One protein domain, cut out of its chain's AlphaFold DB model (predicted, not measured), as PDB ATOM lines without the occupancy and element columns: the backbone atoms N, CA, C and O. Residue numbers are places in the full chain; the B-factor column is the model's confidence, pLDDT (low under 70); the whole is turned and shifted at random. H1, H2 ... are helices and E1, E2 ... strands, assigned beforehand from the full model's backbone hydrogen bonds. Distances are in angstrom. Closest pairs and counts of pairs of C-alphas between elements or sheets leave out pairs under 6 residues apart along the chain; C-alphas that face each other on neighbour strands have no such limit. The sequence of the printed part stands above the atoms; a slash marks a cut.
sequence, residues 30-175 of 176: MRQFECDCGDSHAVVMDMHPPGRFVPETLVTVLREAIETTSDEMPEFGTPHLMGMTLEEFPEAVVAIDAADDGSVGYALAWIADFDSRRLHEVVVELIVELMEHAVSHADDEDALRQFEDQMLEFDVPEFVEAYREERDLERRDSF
ATOM      1  N   MET A  30       9.553  44.751 168.518       93.56
ATOM      2  CA  MET A  30       9.978  46.141 168.642       93.56
ATOM      3  C   MET A  30       9.440  46.772 169.932       93.56
ATOM      4  O   MET A  30       8.339  46.473 170.402       93.56
ATOM      5  N   ARG A  31      10.237  47.663 170.525       93.38
ATOM      6  CA  ARG A  31       9.877  48.350 171.776       93.38
ATOM      7  C   ARG A  31       9.361  49.763 171.566       93.38
ATOM      8  O   ARG A  31       8.632  50.261 172.418       93.38
ATOM      9  N   GLN A  32       9.773  50.389 170.474       94.56
ATOM     10  CA  GLN A  32       9.353  51.708 170.027       94.56
ATOM     11  C   GLN A  32       9.661  51.861 168.538       94.56
ATOM     12  O   GLN A  32      10.515  51.132 168.027       94.56
ATOM     13  N   PHE A  33       9.030  52.830 167.881       94.06
ATOM     14  CA  PHE A  33       9.403  53.288 166.541       94.06
ATOM     15  C   PHE A  33       9.586  54.806 166.517       94.06
ATOM     16  O   PHE A  33       9.051  55.517 167.368       94.06
ATOM     17  N   GLU A  34      10.353  55.284 165.541       95.50
ATOM     18  CA  GLU A  34      10.496  56.710 165.245       95.50
ATOM     19  C   GLU A  34       9.309  57.152 164.387       95.50
ATOM     20  O   GLU A  34       9.096  56.614 163.300       95.50
ATOM     21  N   CYS A  35       8.514  58.093 164.889       95.69
ATOM     22  CA  CYS A  35       7.318  58.568 164.211       95.69
ATOM     23  C   CYS A  35       7.602  59.843 163.405       95.69
ATOM     24  O   CYS A  35       8.440  60.666 163.778       95.69
ATOM     25  N   ASP A  36       6.833  60.061 162.338       95.31
ATOM     26  CA  ASP A  36       6.909  61.270 161.510       95.31
ATOM     27  C   ASP A  36       6.525  62.560 162.266       95.31
ATOM     28  O   ASP A  36       6.816  63.663 161.796       95.31
ATOM     29  N   CYS A  37       5.921  62.455 163.459       95.62
ATOM     30  CA  CYS A  37       5.707  63.597 164.354       95.62
ATOM     31  C   CYS A  37       7.019  64.148 164.953       95.62
ATOM     32  O   CYS A  37       7.042  65.292 165.408       95.62
ATOM     33  N   GLY A  38       8.110  63.371 164.905       96.12
ATOM     34  CA  GLY A  38       9.435  63.722 165.424       96.12
ATOM     35  C   GLY A  38       9.810  63.038 166.743       96.12
ATOM     36  O   GLY A  38      10.979  63.094 167.122       96.12
ATOM     37  N   ASP A  39       8.859  62.372 167.401       96.94
ATOM     38  CA  ASP A  39       9.063  61.662 168.664       96.94
ATOM     39  C   ASP A  39       9.148  60.135 168.466       96.94
ATOM     40  O   ASP A  39       8.868  59.592 167.393       96.94
ATOM     41  N   SER A  40       9.568  59.422 169.514       97.25
ATOM     42  CA  SER A  40       9.519  57.957 169.561       97.25
ATOM     43  C   SER A  40       8.286  57.485 170.317       97.25
ATOM     44  O   SER A  40       8.060  57.906 171.448       97.25
ATOM     45  N   HIS A  41       7.549  56.548 169.734       98.06
ATOM     46  CA  HIS A  41       6.336  55.995 170.332       98.06
ATOM     47  C   HIS A  41       6.572  54.575 170.813       98.06
ATOM     48  O   HIS A  41       7.093  53.738 170.071       98.06
ATOM     49  N   ALA A  42       6.225  54.301 172.069       98.12
ATOM     50  CA  ALA A  42       6.353  52.977 172.651       98.12
ATOM     51  C   ALA A  42       5.417  51.987 171.958       98.12
ATOM     52  O   ALA A  42       4.274  52.310 171.653       98.12
ATOM     53  N   VAL A  43       5.897  50.758 171.765       97.94
ATOM     54  CA  VAL A  43       5.131  49.653 171.184       97.94
ATOM     55  C   VAL A  43       5.150  48.469 172.133       97.94
ATOM     56  O   VAL A  43       6.211  48.024 172.598       97.94
ATOM     57  N   VAL A  44       3.964  47.935 172.396       98.06
ATOM     58  CA  VAL A  44       3.741  46.676 173.105       98.06
ATOM     59  C   VAL A  44       2.863  45.795 172.235       98.06
ATOM     60  O   VAL A  44       2.053  46.278 171.461       98.06
ATOM     61  N   MET A  45       3.057  44.491 172.337       96.25
ATOM     62  CA  MET A  45       2.364  43.475 171.550       96.25
ATOM     63  C   MET A  45       2.001  42.351 172.510       96.25
ATOM     64  O   MET A  45       2.720  42.149 173.493       96.25
ATOM     65  N   ASP A  46       0.929  41.631 172.226       93.19
ATOM     66  CA  ASP A  46       0.457  40.465 172.983       93.19
ATOM     67  C   ASP A  46       1.553  39.430 173.286       93.19
ATOM     68  O   ASP A  46       1.611  38.883 174.385       93.19
ATOM     69  N   MET A  47       2.467  39.208 172.343       92.06
ATOM     70  CA  MET A  47       3.586  38.273 172.486       92.06
ATOM     71  C   MET A  47       4.660  38.721 173.493       92.06
ATOM     72  O   MET A  47       5.494  37.910 173.906       92.06
ATOM     73  N   HIS A  48       4.705  40.006 173.865       94.88
ATOM     74  CA  HIS A  48       5.674  40.488 174.843       94.88
ATOM     75  C   HIS A  48       5.311  39.955 176.233       94.88
ATOM     76  O   HIS A  48       4.183  40.163 176.672       94.88
ATOM     77  N   PRO A  49       6.239  39.320 176.972       94.81
ATOM     78  CA  PRO A  49       5.949  38.871 178.326       94.81
ATOM     79  C   PRO A  49       5.866  40.066 179.294       94.81
ATOM     80  O   PRO A  49       6.606  41.037 179.110       94.81
ATOM     81  N   PRO A  50       5.065  39.984 180.374       95.44
ATOM     82  CA  PRO A  50       5.019  41.015 181.420       95.44
ATOM     83  C   PRO A  50       6.383  41.210 182.096       95.44
ATOM     84  O   PRO A  50       6.718  42.318 182.515       95.44
ATOM     85  N   GLY A  51       7.228  40.171 182.065       95.19
ATOM     86  CA  GLY A  51       8.640  40.238 182.419       95.19
ATOM     87  C   GLY A  51       9.402  41.372 181.727       95.19
ATOM     88  O   GLY A  51      10.472  41.775 182.176       95.19
ATOM     89  N   ARG A  52       8.902  41.911 180.610       93.88
ATOM     90  CA  ARG A  52       9.466  43.095 179.951       93.88
ATOM     91  C   ARG A  52       9.528  44.316 180.878       93.88
ATOM     92  O   ARG A  52      10.447  45.111 180.706       93.88
ATOM     93  N   PHE A  53       8.590  44.453 181.813       96.81
ATOM     94  CA  PHE A  53       8.452  45.625 182.681       96.81
ATOM     95  C   PHE A  53       8.914  45.366 184.115       96.81
ATOM     96  O   PHE A  53       9.427  46.260 184.776       96.81
ATOM     97  N   VAL A  54       8.750  44.142 184.606       95.56
ATOM     98  CA  VAL A  54       9.047  43.807 186.001       95.56
ATOM     99  C   VAL A  54       9.668  42.415 186.114       95.56
ATOM    100  O   VAL A  54       9.477  41.603 185.209       95.56
ATOM    101  N   PRO A  55      10.396  42.103 187.200       95.38
ATOM    102  CA  PRO A  55      10.941  40.769 187.430       95.38
ATOM    103  C   PRO A  55       9.871  39.667 187.396       95.38
ATOM    104  O   PRO A  55       8.759  39.846 187.892       95.38
ATOM    105  N   GLU A  56      10.231  38.479 186.898       93.75
ATOM    106  CA  GLU A  56       9.326  37.312 186.820       93.75
ATOM    107  C   GLU A  56       8.775  36.877 188.190       93.75
ATOM    108  O   GLU A  56       7.675  36.327 188.296       93.75
ATOM    109  N   THR A  57       9.511  37.156 189.266       93.75
ATOM    110  CA  THR A  57       9.035  36.934 190.634       93.75
ATOM    111  C   THR A  57       7.823  37.804 190.952       93.75
ATOM    112  O   THR A  57       6.857  37.301 191.518       93.75
ATOM    113  N   LEU A  58       7.829  39.077 190.545       92.88
ATOM    114  CA  LEU A  58       6.688  39.971 190.739       92.88
ATOM    115  C   LEU A  58       5.518  39.574 189.836       92.88
ATOM    116  O   LEU A  58       4.383  39.549 190.296       92.88
ATOM    117  N   VAL A  59       5.783  39.171 188.589       95.00
ATOM    118  CA  VAL A  59       4.739  38.634 187.694       95.00
ATOM    119  C   VAL A  59       4.016  37.451 188.339       95.00
ATOM    120  O   VAL A  59       2.793  37.359 188.264       95.00
ATOM    121  N   THR A  60       4.765  36.554 188.985       93.94
ATOM    122  CA  THR A  60       4.199  35.390 189.676       93.94
ATOM    123  C   THR A  60       3.298  35.824 190.831       93.94
ATOM    124  O   THR A  60       2.163  35.367 190.908       93.94
ATOM    125  N   VAL A  61       3.754  36.763 191.667       91.62
ATOM    126  CA  VAL A  61       2.945  37.325 192.763       91.62
ATOM    127  C   VAL A  61       1.660  37.970 192.236       91.62
ATOM    128  O   VAL A  61       0.586  37.714 192.768       91.62
ATOM    129  N   LEU A  62       1.743  38.761 191.161       92.19
ATOM    130  CA  LEU A  62       0.577  39.416 190.559       92.19
ATOM    131  C   LEU A  62      -0.437  38.401 190.017       92.19
ATOM    132  O   LEU A  62      -1.635  38.577 190.210       92.19
ATOM    133  N   ARG A  63       0.021  37.309 189.393       93.00
ATOM    134  CA  ARG A  63      -0.859  36.223 188.922       93.00
ATOM    135  C   ARG A  63      -1.546  35.466 190.051       93.00
ATOM    136  O   ARG A  63      -2.653  34.982 189.858       93.00
ATOM    137  N   GLU A  64      -0.888  35.333 191.196       89.75
ATOM    138  CA  GLU A  64      -1.473  34.684 192.372       89.75
ATOM    139  C   GLU A  64      -2.464  35.599 193.101       89.75
ATOM    140  O   GLU A  64      -3.443  35.114 193.661       89.75
ATOM    141  N   ALA A  65      -2.212  36.911 193.102       86.00
ATOM    142  CA  ALA A  65      -3.009  37.885 193.839       86.00
ATOM    143  C   ALA A  65      -4.221  38.421 193.059       86.00
ATOM    144  O   ALA A  65      -5.213  38.807 193.675       86.00
ATOM    145  N   ILE A  66      -4.147  38.480 191.725       86.75
ATOM    146  CA  ILE A  66      -5.159  39.129 190.886       86.75
ATOM    147  C   ILE A  66      -6.007  38.080 190.173       86.75
ATOM    148  O   ILE A  66      -5.537  37.373 189.281       86.75
ATOM    149  N   GLU A  67      -7.292  38.039 190.518       85.12
ATOM    150  CA  GLU A  67      -8.288  37.261 189.784       85.12
ATOM    151  C   GLU A  67      -8.743  38.024 188.533       85.12
ATOM    152  O   GLU A  67      -9.313  39.115 188.613       85.12
ATOM    153  N   THR A  68      -8.510  37.448 187.355       87.69
ATOM    154  CA  THR A  68      -8.974  38.002 186.078       87.69
ATOM    155  C   THR A  68     -10.386  37.521 185.756       87.69
ATOM    156  O   THR A  68     -10.744  36.379 186.041       87.69
ATOM    157  N   THR A  69     -11.184  38.355 185.092       81.69
ATOM    158  CA  THR A  69     -12.582  38.038 184.742       81.69
ATOM    159  C   THR A  69     -12.767  37.501 183.318       81.69
ATOM    160  O   THR A  69     -13.890  37.172 182.937       81.69
ATOM    161  N   SER A  70     -11.696  37.425 182.523       83.62
ATOM    162  CA  SER A  70     -11.737  36.987 181.125       83.62
ATOM    163  C   SER A  70     -11.442  35.492 180.989       83.62
ATOM    164  O   SER A  70     -10.369  35.036 181.375       83.62
ATOM    165  N   ASP A  71     -12.351  34.742 180.360       81.06
ATOM    166  CA  ASP A  71     -12.131  33.324 180.031       81.06
ATOM    167  C   ASP A  71     -11.025  33.136 178.972       81.06
ATOM    168  O   ASP A  71     -10.346  32.109 178.944       81.06
ATOM    169  N   GLU A  72     -10.838  34.123 178.090       82.25
ATOM    170  CA  GLU A  72      -9.817  34.103 177.031       82.25
ATOM    171  C   GLU A  72      -8.431  34.491 177.561       82.25
ATOM    172  O   GLU A  72      -7.410  34.090 177.001       82.25
ATOM    173  N   MET A  73      -8.391  35.245 178.662       84.44
ATOM    174  CA  MET A  73      -7.173  35.700 179.329       84.44
ATOM    175  C   MET A  73      -7.269  35.415 180.836       84.44
ATOM    176  O   MET A  73      -7.421  36.349 181.621       84.44
ATOM    177  N   PRO A  74      -7.184  34.133 181.243       84.88
ATOM    178  CA  PRO A  74      -7.452  33.699 182.617       84.88
ATOM    179  C   PRO A  74      -6.313  33.990 183.606       84.88
ATOM    180  O   PRO A  74      -6.430  33.669 184.785       84.88
ATOM    181  N   GLU A  75      -5.190  34.530 183.132       90.06
ATOM    182  CA  GLU A  75      -4.039  34.873 183.963       90.06
ATOM    183  C   GLU A  75      -3.606  36.314 183.712       90.06
ATOM    184  O   GLU A  75      -3.586  36.794 182.571       90.06
ATOM    185  N   PHE A  76      -3.162  36.980 184.778       92.88
ATOM    186  CA  PHE A  76      -2.558  38.301 184.677       92.88
ATOM    187  C   PHE A  76      -1.347  38.290 183.724       92.88
ATOM    188  O   PHE A  76      -0.499  37.386 183.737       92.88
ATOM    189  N   GLY A  77      -1.252  39.315 182.878       94.00
ATOM    190  CA  GLY A  77      -0.253  39.385 181.815       94.00
ATOM    191  C   GLY A  77      -0.251  40.721 181.085       94.00
ATOM    192  O   GLY A  77      -0.904  41.672 181.503       94.00
ATOM    193  N   THR A  78       0.471  40.789 179.969       95.56
ATOM    194  CA  THR A  78       0.653  42.024 179.191       95.56
ATOM    195  C   THR A  78      -0.651  42.692 178.749       95.56
ATOM    196  O   THR A  78      -0.736  43.906 178.908       95.56
ATOM    197  N   PRO A  79      -1.690  41.969 178.281       94.94
ATOM    198  CA  PRO A  79      -2.970  42.606 177.968       94.94
ATOM    199  C   PRO A  79      -3.604  43.324 179.165       94.94
ATOM    200  O   PRO A  79      -4.185  44.387 178.990       94.94
ATOM    201  N   HIS A  80      -3.442  42.794 180.380       94.94
ATOM    202  CA  HIS A  80      -3.946  43.419 181.605       94.94
ATOM    203  C   HIS A  80      -3.154  44.684 181.959       94.94
ATOM    204  O   HIS A  80      -3.753  45.721 182.226       94.94
ATOM    205  N   LEU A  81      -1.818  44.631 181.873       96.62
ATOM    206  CA  LEU A  81      -0.954  45.804 182.079       96.62
ATOM    207  C   LEU A  81      -1.276  46.931 181.091       96.62
ATOM    208  O   LEU A  81      -1.388  48.097 181.470       96.62
ATOM    209  N   MET A  82      -1.452  46.581 179.818       97.44
ATOM    210  CA  MET A  82      -1.796  47.562 178.795       97.44
ATOM    211  C   MET A  82      -3.247  48.031 178.898       97.44
ATOM    212  O   MET A  82      -3.517  49.177 178.561       97.44
ATOM    213  N   GLY A  83      -4.156  47.193 179.405       95.62
ATOM    214  CA  GLY A  83      -5.513  47.590 179.774       95.62
ATOM    215  C   GLY A  83      -5.507  48.688 180.835       95.62
ATOM    216  O   GLY A  83      -6.058  49.753 180.591       95.62
ATOM    217  N   MET A  84      -4.781  48.487 181.939       95.88
ATOM    218  CA  MET A  84      -4.600  49.510 182.981       95.88
ATOM    219  C   MET A  84      -3.969  50.793 182.424       95.88
ATOM    220  O   MET A  84      -4.416  51.895 182.721       95.88
ATOM    221  N   THR A  85      -2.952  50.657 181.569       97.88
ATOM    222  CA  THR A  85      -2.291  51.818 180.949       97.88
ATOM    223  C   THR A  85      -3.250  52.596 180.044       97.88
ATOM    224  O   THR A  85      -3.249  53.821 180.058       97.88
ATOM    225  N   LEU A  86      -4.069  51.897 179.255       97.31
ATOM    226  CA  LEU A  86      -5.077  52.509 178.391       97.31
ATOM    227  C   LEU A  86      -6.196  53.175 179.202       97.31
ATOM    228  O   LEU A  86      -6.708  54.208 178.786       97.31
ATOM    229  N   GLU A  87      -6.578  52.593 180.340       96.62
ATOM    230  CA  GLU A  87      -7.565  53.176 181.255       96.62
ATOM    231  C   GLU A  87      -7.068  54.486 181.877       96.62
ATOM    232  O   GLU A  87      -7.836  55.448 181.932       96.62
ATOM    233  N   GLU A  88      -5.794  54.552 182.277       97.88
ATOM    234  CA  GLU A  88      -5.189  55.773 182.829       97.88
ATOM    235  C   GLU A  88      -4.893  56.825 181.743       97.88
ATOM    236  O   GLU A  88      -5.105  58.022 181.939       97.88
ATOM    237  N   PHE A  89      -4.452  56.389 180.558       97.69
ATOM    238  CA  PHE A  89      -4.020  57.259 179.458       97.69
ATOM    239  C   PHE A  89      -4.831  57.042 178.162       97.69
ATOM    240  O   PHE A  89      -4.251  56.751 177.111       97.69
ATOM    241  N   PRO A  90      -6.166  57.233 178.171       97.25
ATOM    242  CA  PRO A  90      -7.030  56.877 177.040       97.25
ATOM    243  C   PRO A  90      -6.815  57.740 175.790       97.25
ATOM    244  O   PRO A  90      -7.173  57.332 174.689       97.25
ATOM    245  N   GLU A  91      -6.249  58.940 175.947       97.12
ATOM    246  CA  GLU A  91      -5.943  59.848 174.832       97.12
ATOM    247  C   GLU A  91      -4.521  59.667 174.291       97.12
ATOM    248  O   GLU A  91      -4.237  60.119 173.187       97.12
ATOM    249  N   ALA A  92      -3.641  59.009 175.051       97.38
ATOM    250  CA  ALA A  92      -2.220  58.870 174.734       97.38
ATOM    251  C   ALA A  92      -1.825  57.432 174.370       97.38
ATOM    252  O   ALA A  92      -0.698  57.206 173.937       97.38
ATOM    253  N   VAL A  93      -2.733  56.460 174.501       98.06
ATOM    254  CA  VAL A  93      -2.511  55.062 174.116       98.06
ATOM    255  C   VAL A  93      -3.621  54.598 173.183       98.06
ATOM    256  O   VAL A  93      -4.801  54.786 173.458       98.06
ATOM    257  N   VAL A  94      -3.249  53.947 172.083       96.94
ATOM    258  CA  VAL A  94      -4.188  53.281 171.173       96.94
ATOM    259  C   VAL A  94      -3.954  51.776 171.189       96.94
ATOM    260  O   VAL A  94      -2.810  51.320 171.175       96.94
ATOM    261  N   ALA A  95      -5.040  51.001 171.208       96.56
ATOM    262  CA  ALA A  95      -5.013  49.553 171.033       96.56
ATOM    263  C   ALA A  95      -5.364  49.188 169.584       96.56
ATOM    264  O   ALA A  95      -6.299  49.731 168.996       96.56
ATOM    265  N   ILE A  96      -4.618  48.246 169.020       94.94
ATOM    266  CA  ILE A  96      -4.777  47.726 167.666       94.94
ATOM    267  C   ILE A  96      -5.172  46.262 167.780       94.94
ATOM    268  O   ILE A  96      -4.390  45.452 168.280       94.94
ATOM    269  N   ASP A  97      -6.353  45.932 167.266       93.38
ATOM    270  CA  ASP A  97      -6.792  44.554 167.067       93.38
ATOM    271  C   ASP A  97      -6.420  44.092 165.655       93.38
ATOM    272  O   ASP A  97      -6.854  44.662 164.649       93.38
ATOM    273  N   ALA A  98      -5.569  43.075 165.592       92.88
ATOM    274  CA  ALA A  98      -5.109  42.443 164.370       92.88
ATOM    275  C   ALA A  98      -5.333  40.922 164.382       92.88
ATOM    276  O   ALA A  98      -4.725  40.214 163.582       92.88
ATOM    277  N   ALA A  99      -6.219  40.408 165.242       90.56
ATOM    278  CA  ALA A  99      -6.457  38.970 165.386       90.56
ATOM    279  C   ALA A  99      -6.893  38.290 164.069       90.56
ATOM    280  O   ALA A  99      -6.512  37.150 163.798       90.56
ATOM    281  N   ASP A 100      -7.644  39.007 163.228       88.94
ATOM    282  CA  ASP A 100      -8.108  38.537 161.915       88.94
ATOM    283  C   ASP A 100      -7.137  38.863 160.759       88.94
ATOM    284  O   ASP A 100      -7.369  38.466 159.610       88.94
ATOM    285  N   ASP A 101      -6.040  39.577 161.029       87.75
ATOM    286  CA  ASP A 101      -5.061  39.986 160.023       87.75
ATOM    287  C   ASP A 101      -3.878  39.011 159.970       87.75
ATOM    288  O   ASP A 101      -2.823  39.207 160.570       87.75
ATOM    289  N   GLY A 102      -4.024  37.959 159.161       85.44
ATOM    290  CA  GLY A 102      -2.967  36.968 158.941       85.44
ATOM    291  C   GLY A 102      -1.712  37.488 158.220       85.44
ATOM    292  O   GLY A 102      -0.835  36.682 157.902       85.44
ATOM    293  N   SER A 103      -1.629  38.785 157.898       86.38
ATOM    294  CA  SER A 103      -0.424  39.401 157.331       86.38
ATOM    295  C   SER A 103       0.552  39.922 158.390       86.38
ATOM    296  O   SER A 103       1.724  40.127 158.067       86.38
ATOM    297  N   VAL A 104       0.107  40.072 159.643       90.25
ATOM    298  CA  VAL A 104       0.945  40.475 160.780       90.25
ATOM    299  C   VAL A 104       1.121  39.327 161.780       90.25
ATOM    300  O   VAL A 104       0.388  38.343 161.766       90.25
ATOM    301  N   GLY A 105       2.163  39.404 162.613       90.25
ATOM    302  CA  GLY A 105       2.534  38.331 163.547       90.25
ATOM    303  C   GLY A 105       2.092  38.538 164.999       90.25
ATOM    304  O   GLY A 105       2.589  37.824 165.867       90.25
ATOM    305  N   TYR A 106       1.218  39.510 165.263       92.88
ATOM    306  CA  TYR A 106       0.655  39.828 166.579       92.88
ATOM    307  C   TYR A 106      -0.875  39.869 166.476       92.88
ATOM    308  O   TYR A 106      -1.395  40.260 165.430       92.88
ATOM    309  N   ALA A 107      -1.600  39.491 167.533       93.19
ATOM    310  CA  ALA A 107      -3.060  39.636 167.565       93.19
ATOM    311  C   ALA A 107      -3.487  40.977 168.175       93.19
ATOM    312  O   ALA A 107      -4.459  41.575 167.724       93.19
ATOM    313  N   LEU A 108      -2.739  41.478 169.162       94.75
ATOM    314  CA  LEU A 108      -2.957  42.790 169.772       94.75
ATOM    315  C   LEU A 108      -1.655  43.582 169.823       94.75
ATOM    316  O   LEU A 108      -0.596  43.033 170.138       94.75
ATOM    317  N   ALA A 109      -1.747  44.884 169.566       96.62
ATOM    318  CA  ALA A 109      -0.667  45.828 169.815       96.62
ATOM    319  C   ALA A 109      -1.183  47.091 170.504       96.62
ATOM    320  O   ALA A 109      -2.330  47.484 170.328       96.62
ATOM    321  N   TRP A 110      -0.316  47.741 171.269       98.25
ATOM    322  CA  TRP A 110      -0.575  49.025 171.904       98.25
ATOM    323  C   TRP A 110       0.535  49.990 171.539       98.25
ATOM    324  O   TRP A 110       1.716  49.630 171.604       98.25
ATOM    325  N   ILE A 111       0.145  51.206 171.171       98.00
ATOM    326  CA  ILE A 111       1.070  52.282 170.835       98.00
ATOM    327  C   ILE A 111       0.782  53.473 171.732       98.00
ATOM    328  O   ILE A 111      -0.365  53.908 171.809       98.00
ATOM    329  N   ALA A 112       1.821  53.986 172.386       98.25
ATOM    330  CA  ALA A 112       1.734  55.170 173.230       98.25
ATOM    331  C   ALA A 112       2.401  56.387 172.576       98.25
ATOM    332  O   ALA A 112       3.393  56.235 171.862       98.25
ATOM    333  N   ASP A 113       1.897  57.590 172.856       97.75
ATOM    334  CA  ASP A 113       2.466  58.854 172.364       97.75
ATOM    335  C   ASP A 113       3.799  59.240 173.026       97.75
ATOM    336  O   ASP A 113       4.512  60.112 172.535       97.75
ATOM    337  N   PHE A 114       4.175  58.525 174.080       97.81
ATOM    338  CA  PHE A 114       5.445  58.633 174.781       97.81
ATOM    339  C   PHE A 114       6.375  57.453 174.475       97.81
ATOM    340  O   PHE A 114       5.966  56.403 173.971       97.81
ATOM    341  N   ASP A 115       7.661  57.620 174.789       98.00
ATOM    342  CA  ASP A 115       8.687  56.627 174.482       98.00
ATOM    343  C   ASP A 115       8.620  55.366 175.370       98.00
ATOM    344  O   ASP A 115       7.902  55.279 176.372       98.00
ATOM    345  N   SER A 116       9.400  54.343 175.001       97.12
ATOM    346  CA  SER A 116       9.375  53.056 175.704       97.12
ATOM    347  C   SER A 116       9.941  53.089 177.123       97.12
ATOM    348  O   SER A 116       9.724  52.123 177.859       97.12
ATOM    349  N   ARG A 117      10.715  54.115 177.500       97.25
ATOM    350  CA  ARG A 117      11.182  54.304 178.879       97.25
ATOM    351  C   ARG A 117      10.036  54.860 179.706       97.25
ATOM    352  O   ARG A 117       9.707  54.252 180.719       97.25
ATOM    353  N   ARG A 118       9.381  55.924 179.236       97.81
ATOM    354  CA  ARG A 118       8.241  56.509 179.946       97.81
ATOM    355  C   ARG A 118       7.102  55.508 180.105       97.81
ATOM    356  O   ARG A 118       6.541  55.414 181.187       97.81
ATOM    357  N   LEU A 119       6.824  54.693 179.083       98.44
ATOM    358  CA  LEU A 119       5.841  53.611 179.212       98.44
ATOM    359  C   LEU A 119       6.200  52.625 180.326       98.44
ATOM    360  O   LEU A 119       5.328  52.132 181.029       98.44
ATOM    361  N   HIS A 120       7.481  52.302 180.468       98.38
ATOM    362  CA  HIS A 120       7.927  51.362 181.488       98.38
ATOM    363  C   HIS A 120       7.770  51.957 182.890       98.38
ATOM    364  O   HIS A 120       7.267  51.266 183.767       98.38
ATOM    365  N   GLU A 121       8.093  53.237 183.074       98.44
ATOM    366  CA  GLU A 121       7.815  53.962 184.323       98.44
ATOM    367  C   GLU A 121       6.320  53.936 184.657       98.44
ATOM    368  O   GLU A 121       5.960  53.481 185.736       98.44
ATOM    369  N   VAL A 122       5.454  54.289 183.702       98.31
ATOM    370  CA  VAL A 122       3.992  54.263 183.876       98.31
ATOM    371  C   VAL A 122       3.487  52.877 184.279       98.31
ATOM    372  O   VAL A 122       2.709  52.745 185.216       98.31
ATOM    373  N   VAL A 123       3.937  51.816 183.604       98.19
ATOM    374  CA  VAL A 123       3.513  50.451 183.950       98.19
ATOM    375  C   VAL A 123       3.936  50.078 185.375       98.19
ATOM    376  O   VAL A 123       3.183  49.409 186.075       98.19
ATOM    377  N   VAL A 124       5.125  50.496 185.818       97.88
ATOM    378  CA  VAL A 124       5.599  50.239 187.187       97.88
ATOM    379  C   VAL A 124       4.809  51.062 188.208       97.88
ATOM    380  O   VAL A 124       4.402  50.499 189.219       97.88
ATOM    381  N   GLU A 125       4.545  52.343 187.925       96.50
ATOM    382  CA  GLU A 125       3.685  53.223 188.734       96.50
ATOM    383  C   GLU A 125       2.304  52.573 188.944       96.50
ATOM    384  O   GLU A 125       1.892  52.346 190.079       96.50
ATOM    385  N   LEU A 126       1.649  52.132 187.866       96.88
ATOM    386  CA  LEU A 126       0.324  51.506 187.935       96.88
ATOM    387  C   LEU A 126       0.318  50.159 188.679       96.88
ATOM    388  O   LEU A 126      -0.666  49.812 189.330       96.88
ATOM    389  N   ILE A 127       1.400  49.375 188.601       95.12
ATOM    390  CA  ILE A 127       1.535  48.146 189.402       95.12
ATOM    391  C   ILE A 127       1.637  48.488 190.890       95.12
ATOM    392  O   ILE A 127       1.014  47.816 191.711       95.12
ATOM    393  N   VAL A 128       2.417  49.512 191.240       92.25
ATOM    394  CA  VAL A 128       2.558  49.974 192.625       92.25
ATOM    395  C   VAL A 128       1.212  50.445 193.171       92.25
ATOM    396  O   VAL A 128       0.807  49.988 194.238       92.25
ATOM    397  N   GLU A 129       0.486  51.268 192.416       91.25
ATOM    398  CA  GLU A 129      -0.854  51.736 192.793       91.25
ATOM    399  C   GLU A 129      -1.834  50.570 192.975       91.25
ATOM    400  O   GLU A 129      -2.580  50.511 193.954       91.25
ATOM    401  N   LEU A 130      -1.799  49.580 192.077       90.12
ATOM    402  CA  LEU A 130      -2.619  48.376 192.201       90.12
ATOM    403  C   LEU A 130      -2.316  47.605 193.494       90.12
ATOM    404  O   LEU A 130      -3.238  47.144 194.175       90.12
ATOM    405  N   MET A 131      -1.035  47.460 193.840       87.88
ATOM    406  CA  MET A 131      -0.616  46.812 195.084       87.88
ATOM    407  C   MET A 131      -1.054  47.616 196.312       87.88
ATOM    408  O   MET A 131      -1.544  47.019 197.270       87.88
ATOM    409  N   GLU A 132      -0.951  48.946 196.274       84.38
ATOM    410  CA  GLU A 132      -1.425  49.831 197.342       84.38
ATOM    411  C   GLU A 132      -2.923  49.641 197.587       84.38
ATOM    412  O   GLU A 132      -3.357  49.404 198.719       84.38
ATOM    413  N   HIS A 133      -3.718  49.646 196.515       84.94
ATOM    414  CA  HIS A 133      -5.149  49.390 196.593       84.94
ATOM    415  C   HIS A 133      -5.451  48.018 197.199       84.94
ATOM    416  O   HIS A 133      -6.292  47.919 198.096       84.94
ATOM    417  N   ALA A 134      -4.744  46.968 196.777       83.25
ATOM    418  CA  ALA A 134      -4.928  45.627 197.321       83.25
ATOM    419  C   ALA A 134      -4.597  45.549 198.823       83.25
ATOM    420  O   ALA A 134      -5.373  44.980 199.592       83.25
ATOM    421  N   VAL A 135      -3.485  46.153 199.256       82.06
ATOM    422  CA  VAL A 135      -3.076  46.178 200.671       82.06
ATOM    423  C   VAL A 135      -4.043  47.014 201.509       82.06
ATOM    424  O   VAL A 135      -4.394  46.600 202.609       82.06
ATOM    425  N   SER A 136      -4.549  48.133 200.986       77.38
ATOM    426  CA  SER A 136      -5.526  48.979 201.689       77.38
ATOM    427  C   SER A 136      -6.866  48.279 201.961       77.38
ATOM    428  O   SER A 136      -7.585  48.642 202.892       77.38
ATOM    429  N   HIS A 137      -7.204  47.262 201.160       80.81
ATOM    430  CA  HIS A 137      -8.381  46.419 201.358       80.81
ATOM    431  C   HIS A 137      -8.144  45.246 202.313       80.81
ATOM    432  O   HIS A 137      -9.115  44.641 202.776       80.81
ATOM    433  N   ALA A 138      -6.891  44.910 202.614       74.50
ATOM    434  CA  ALA A 138      -6.596  43.972 203.679       74.50
ATOM    435  C   ALA A 138      -6.861  44.668 205.026       74.50
ATOM    436  O   ALA A 138      -6.360  45.760 205.270       74.50
ATOM    437  N   ASP A 139      -7.626  44.034 205.922       68.31
ATOM    438  CA  ASP A 139      -7.863  44.502 207.304       68.31
ATOM    439  C   ASP A 139      -6.580  44.391 208.183       68.31
ATOM    440  O   ASP A 139      -6.627  43.964 209.339       68.31
ATOM    441  N   ASP A 140      -5.407  44.726 207.635       79.75
ATOM    442  CA  ASP A 140      -4.092  44.673 208.280       79.75
ATOM    443  C   ASP A 140      -3.400  46.045 208.194       79.75
ATOM    444  O   ASP A 140      -2.650  46.357 207.268       79.75
ATOM    445  N   GLU A 141      -3.663  46.887 209.199       77.69
ATOM    446  CA  GLU A 141      -3.079  48.232 209.301       77.69
ATOM    447  C   GLU A 141      -1.544  48.226 209.404       77.69
ATOM    448  O   GLU A 141      -0.904  49.224 209.065       77.69
ATOM    449  N   ASP A 142      -0.937  47.141 209.897       83.25
ATOM    450  CA  ASP A 142       0.517  47.044 210.020       83.25
ATOM    451  C   ASP A 142       1.163  46.678 208.677       83.25
ATOM    452  O   ASP A 142       2.271  47.144 208.394       83.25
ATOM    453  N   ALA A 143       0.481  45.892 207.838       80.00
ATOM    454  CA  ALA A 143       0.890  45.646 206.455       80.00
ATOM    455  C   ALA A 143       0.790  46.918 205.599       80.00
ATOM    456  O   ALA A 143       1.718  47.209 204.843       80.00
ATOM    457  N   LEU A 144      -0.277  47.710 205.769       81.00
ATOM    458  CA  LEU A 144      -0.449  48.978 205.054       81.00
ATOM    459  C   LEU A 144       0.669  49.976 205.370       81.00
ATOM    460  O   LEU A 144       1.320  50.464 204.453       81.00
ATOM    461  N   ARG A 145       0.968  50.214 206.655       82.75
ATOM    462  CA  ARG A 145       2.051  51.139 207.041       82.75
ATOM    463  C   ARG A 145       3.419  50.694 206.519       82.75
ATOM    464  O   ARG A 145       4.205  51.523 206.082       82.75
ATOM    465  N   GLN A 146       3.708  49.390 206.548       83.06
ATOM    466  CA  GLN A 146       4.962  48.858 206.000       83.06
ATOM    467  C   GLN A 146       5.066  49.056 204.487       83.06
ATOM    468  O   GLN A 146       6.155  49.329 203.988       83.06
ATOM    469  N   PHE A 147       3.954  48.903 203.766       84.31
ATOM    470  CA  PHE A 147       3.911  49.154 202.332       84.31
ATOM    471  C   PHE A 147       4.132  50.642 202.029       84.31
ATOM    472  O   PHE A 147       5.011  50.969 201.236       84.31
ATOM    473  N   GLU A 148       3.421  51.541 202.717       83.06
ATOM    474  CA  GLU A 148       3.589  52.996 202.579       83.06
ATOM    475  C   GLU A 148       5.041  53.434 202.837       83.06
ATOM    476  O   GLU A 148       5.613  54.178 202.040       83.06
ATOM    477  N   ASP A 149       5.671  52.924 203.902       85.31
ATOM    478  CA  ASP A 149       7.072  53.220 204.224       85.31
ATOM    479  C   ASP A 149       8.030  52.760 203.109       85.31
ATOM    480  O   ASP A 149       8.967  53.481 202.764       85.31
ATOM    481  N   GLN A 150       7.793  51.587 202.510       83.50
ATOM    482  CA  GLN A 150       8.594  51.095 201.381       83.50
ATOM    483  C   GLN A 150       8.381  51.930 200.113       83.50
ATOM    484  O   GLN A 150       9.333  52.159 199.369       83.50
ATOM    485  N   MET A 151       7.156  52.402 199.866       84.12
ATOM    486  CA  MET A 151       6.842  53.220 198.689       84.12
ATOM    487  C   MET A 151       7.423  54.628 198.773       84.12
ATOM    488  O   MET A 151       7.810  55.179 197.746       84.12
ATOM    489  N   LEU A 152       7.587  55.190 199.975       83.00
ATOM    490  CA  LEU A 152       8.289  56.468 200.159       83.00
ATOM    491  C   LEU A 152       9.756  56.423 199.708       83.00
ATOM    492  O   LEU A 152      10.319  57.461 199.356       83.00
ATOM    493  N   GLU A 153      10.377  55.246 199.748       87.38
ATOM    494  CA  GLU A 153      11.771  55.038 199.354       87.38
ATOM    495  C   GLU A 153      11.915  54.520 197.914       87.38
ATOM    496  O   GLU A 153      13.032  54.465 197.398       87.38
ATOM    497  N   PHE A 154      10.816  54.136 197.255       92.19
ATOM    498  CA  PHE A 154      10.860  53.519 195.934       92.19
ATOM    499  C   PHE A 154      10.917  54.566 194.813       92.19
ATOM    500  O   PHE A 154       9.944  55.263 194.530       92.19
ATOM    501  N   ASP A 155      12.065  54.647 194.143       95.62
ATOM    502  CA  ASP A 155      12.276  55.506 192.976       95.62
ATOM    503  C   ASP A 155      12.017  54.714 191.682       95.62
ATOM    504  O   ASP A 155      12.795  53.839 191.286       95.62
ATOM    505  N   VAL A 156      10.887  55.003 191.026       96.44
ATOM    506  CA  VAL A 156      10.490  54.335 189.777       96.44
ATOM    507  C   VAL A 156      11.493  54.591 188.642       96.44
ATOM    508  O   VAL A 156      11.915  53.612 188.015       96.44
ATOM    509  N   PRO A 157      11.906  55.842 188.345       96.56
ATOM    510  CA  PRO A 157      12.957  56.101 187.363       96.56
ATOM    511  C   PRO A 157      14.246  55.305 187.599       96.56
ATOM    512  O   PRO A 157      14.783  54.746 186.637       96.56
ATOM    513  N   GLU A 158      14.730  55.223 188.843       96.75
ATOM    514  CA  GLU A 158      15.937  54.461 189.195       96.75
ATOM    515  C   GLU A 158      15.731  52.956 188.983       96.75
ATOM    516  O   GLU A 158      16.572  52.291 188.369       96.75
ATOM    517  N   PHE A 159      14.585  52.417 189.412       96.69
ATOM    518  CA  PHE A 159      14.224  51.022 189.170       96.69
ATOM    519  C   PHE A 159      14.195  50.691 187.672       96.69
ATOM    520  O   PHE A 159      14.778  49.693 187.241       96.69
ATOM    521  N   VAL A 160      13.529  51.520 186.864       97.62
ATOM    522  CA  VAL A 160      13.406  51.318 185.415       97.62
ATOM    523  C   VAL A 160      14.770  51.368 184.740       97.62
ATOM    524  O   VAL A 160      15.049  50.541 183.869       97.62
ATOM    525  N   GLU A 161      15.625  52.307 185.136       96.94
ATOM    526  CA  GLU A 161      16.984  52.424 184.612       96.94
ATOM    527  C   GLU A 161      17.793  51.156 184.904       96.94
ATOM    528  O   GLU A 161      18.232  50.486 183.964       96.94
ATOM    529  N   ALA A 162      17.872  50.749 186.174       96.44
ATOM    530  CA  ALA A 162      18.594  49.548 186.586       96.44
ATOM    531  C   ALA A 162      18.060  48.277 185.901       96.44
ATOM    532  O   ALA A 162      18.834  47.471 185.379       96.44
ATOM    533  N   TYR A 163      16.735  48.112 185.835       96.06
ATOM    534  CA  TYR A 163      16.113  46.932 185.234       96.06
ATOM    535  C   TYR A 163      16.388  46.828 183.730       96.06
ATOM    536  O   TYR A 163      16.631  45.742 183.194       96.06
ATOM    537  N   ARG A 164      16.351  47.956 183.011       94.31
ATOM    538  CA  ARG A 164      16.629  47.973 181.568       94.31
ATOM    539  C   ARG A 164      18.095  47.687 181.282       94.31
ATOM    540  O   ARG A 164      18.370  46.934 180.348       94.31
ATOM    541  N   GLU A 165      19.004  48.241 182.081       93.81
ATOM    542  CA  GLU A 165      20.436  47.961 181.969       93.81
ATOM    543  C   GLU A 165      20.740  46.475 182.178       93.81
ATOM    544  O   GLU A 165      21.393  45.864 181.329       93.81
ATOM    545  N   GLU A 166      20.209  45.867 183.242       90.69
ATOM    546  CA  GLU A 166      20.369  44.434 183.515       90.69
ATOM    547  C   GLU A 166      19.858  43.584 182.343       90.69
ATOM    548  O   GLU A 166      20.589  42.756 181.796       90.69
ATOM    549  N   ARG A 167      18.638  43.852 181.862       87.50
ATOM    550  CA  ARG A 167      18.027  43.115 180.743       87.50
ATOM    551  C   ARG A 167      18.773  43.277 179.422       87.50
ATOM    552  O   ARG A 167      18.746  42.370 178.582       87.50
ATOM    553  N   ASP A 168      19.381  44.431 179.178       83.88
ATOM    554  CA  ASP A 168      20.180  44.657 177.975       83.88
ATOM    555  C   ASP A 168      21.545  43.958 178.064       83.88
ATOM    556  O   ASP A 168      22.033  43.465 177.044       83.88
ATOM    557  N   LEU A 169      22.126  43.830 179.262       72.50
ATOM    558  CA  LEU A 169      23.311  43.001 179.506       72.50
ATOM    559  C   LEU A 169      23.008  41.510 179.309       72.50
ATOM    560  O   LEU A 169      23.686  40.865 178.512       72.50
ATOM    561  N   GLU A 170      21.944  40.986 179.921       76.88
ATOM    562  CA  GLU A 170      21.504  39.592 179.739       76.88
ATOM    563  C   GLU A 170      21.266  39.250 178.263       76.88
ATOM    564  O   GLU A 170      21.634  38.175 177.782       76.88
ATOM    565  N   ARG A 171      20.661  40.185 177.514       76.69
ATOM    566  CA  ARG A 171      20.450  40.021 176.074       76.69
ATOM    567  C   ARG A 171      21.774  39.966 175.322       76.69
ATOM    568  O   ARG A 171      21.892  39.181 174.396       76.69
ATOM    569  N   ARG A 172      22.759  40.795 175.670       66.06
ATOM    570  CA  ARG A 172      24.076  40.769 175.012       66.06
ATOM    571  C   ARG A 172      24.825  39.471 175.300       66.06
ATOM    572  O   ARG A 172      25.427  38.924 174.380       66.06
ATOM    573  N   ASP A 173      24.743  38.978 176.530       64.94
ATOM    574  CA  ASP A 173      25.416  37.751 176.956       64.94
ATOM    575  C   ASP A 173      24.789  36.492 176.340       64.94
ATOM    576  O   ASP A 173      25.501  35.533 176.060       64.94
ATOM    577  N   SER A 174      23.484  36.492 176.038       65.38
ATOM    578  CA  SER A 174      22.827  35.359 175.361       65.38
ATOM    579  C   SER A 174      23.218  35.188 173.883       65.38
ATOM    580  O   SER A 174      22.940  34.140 173.294       65.38
ATOM    581  N   PHE A 175      23.893  36.182 173.294       58.22
ATOM    582  CA  PHE A 175      24.440  36.144 171.932       58.22
ATOM    583  C   PHE A 175      25.978  36.024 171.880       58.22
ATOM    584  O   PHE A 175      26.541  36.105 170.783       58.22
TER     585      PHE A 175
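AT A GLANCE: This is residues 30 to 175 of the 176 residues of an uncharacterized protein of uncultured archaeon A07HR60 (UniProt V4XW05). A four-stranded sheet makes a wall at one end, with H2 packed slantwise on one face and the other face bare of named helices; the long helix H3 starts at that same face and runs away from it as an arm, with H4 folded back along its far part. H5 then meets the first half of H3 with its own first residues, 156 to 160, and runs away from it at a steep tilt, its last part sticking out with residues 168 to 175, while H1 lies near H3 and touches no helix. The printed part has 146 residues with four named strands and five named helices, along the chain E1 E2 H1 H2 E3 E4 H3 H4 H5. The sheet's order is E1 E2 E4 E3, antiparallel throughout, and the class is mixed, helices and strands. The whole is compact, with a radius of gyration of the C-alphas of 16.6 A and spans of 52 by 36 by 34 A.

IN THESE COORDINATES: The strands are E1, residues 32 to 34, with C-alpha 32 at (9.353, 51.708, 170.027); E2, residues 40 to 45, 16.3 A long; E4, residues 108 to 112; and E3, residues 93 to 97. H2 holds residues 78 to 88, 15.4 A, and H3 residues 116 to 137, 31.9 A, from C-alpha 116 at (9.375, 53.056, 175.704). H1 is residues 56 to 65, 14.2 A; H4 residues 141 to 153, 19.1 A; H5 residues 156 to 173, 25.7 A, ending with C-alpha 173 at (25.416, 37.751, 176.956).

HOW THE PARTS SIT: The sheet is strongly twisted, only just, its C-alphas lying up to 4.4 A off the best plane. N 33 and O 41 are 3.1 A apart in the hairpin E1 and E2, N 110 and O 44 2.8 A between E2 and E4, and N 96 and O 109 2.7 A in the hairpin E3 and E4. E2, H1, H2 and E3 form a split strand-helix-strand unit, two strands running the same way with E4 between them; its crossover is right-handed. H2 and H3 are on the same face, two layers of sheet and helices. H2 lies over E4 and E3 at a height over the sheet of 9.3 A, with C-alphas 86 and 93 5.6 A apart, the closest of H2 and E3. H3 touches H2 with its residues 122 to 126, about perpendicular at 86 degrees; the closest C-alphas, of Thr 85 and Val 123, are 6.7 A apart. H3 and H4 form a helical hairpin, a shallow tilt of 20 degrees, closest at C-alphas 135 and 144, 5.8 A. H3 and H5 touch at a steep tilt of 58 degrees, opposite ways, closest at C-alphas 121 and 156, 6.1 A. Every O i to N i+4 pair is within hydrogen-bond range in H1, H2, H3 and H5, and 8 of 9 in H4.

THE WHOLE: The C-alphas of Ser 103 and Asp 142, 53.2 A apart, are the two farthest. The printed part has no cut. The link from H1 to H2 is long, with 12 residues. Mean pLDDT of the printed part is 90.9; residue 139 and residues 172 to 175 are under 70.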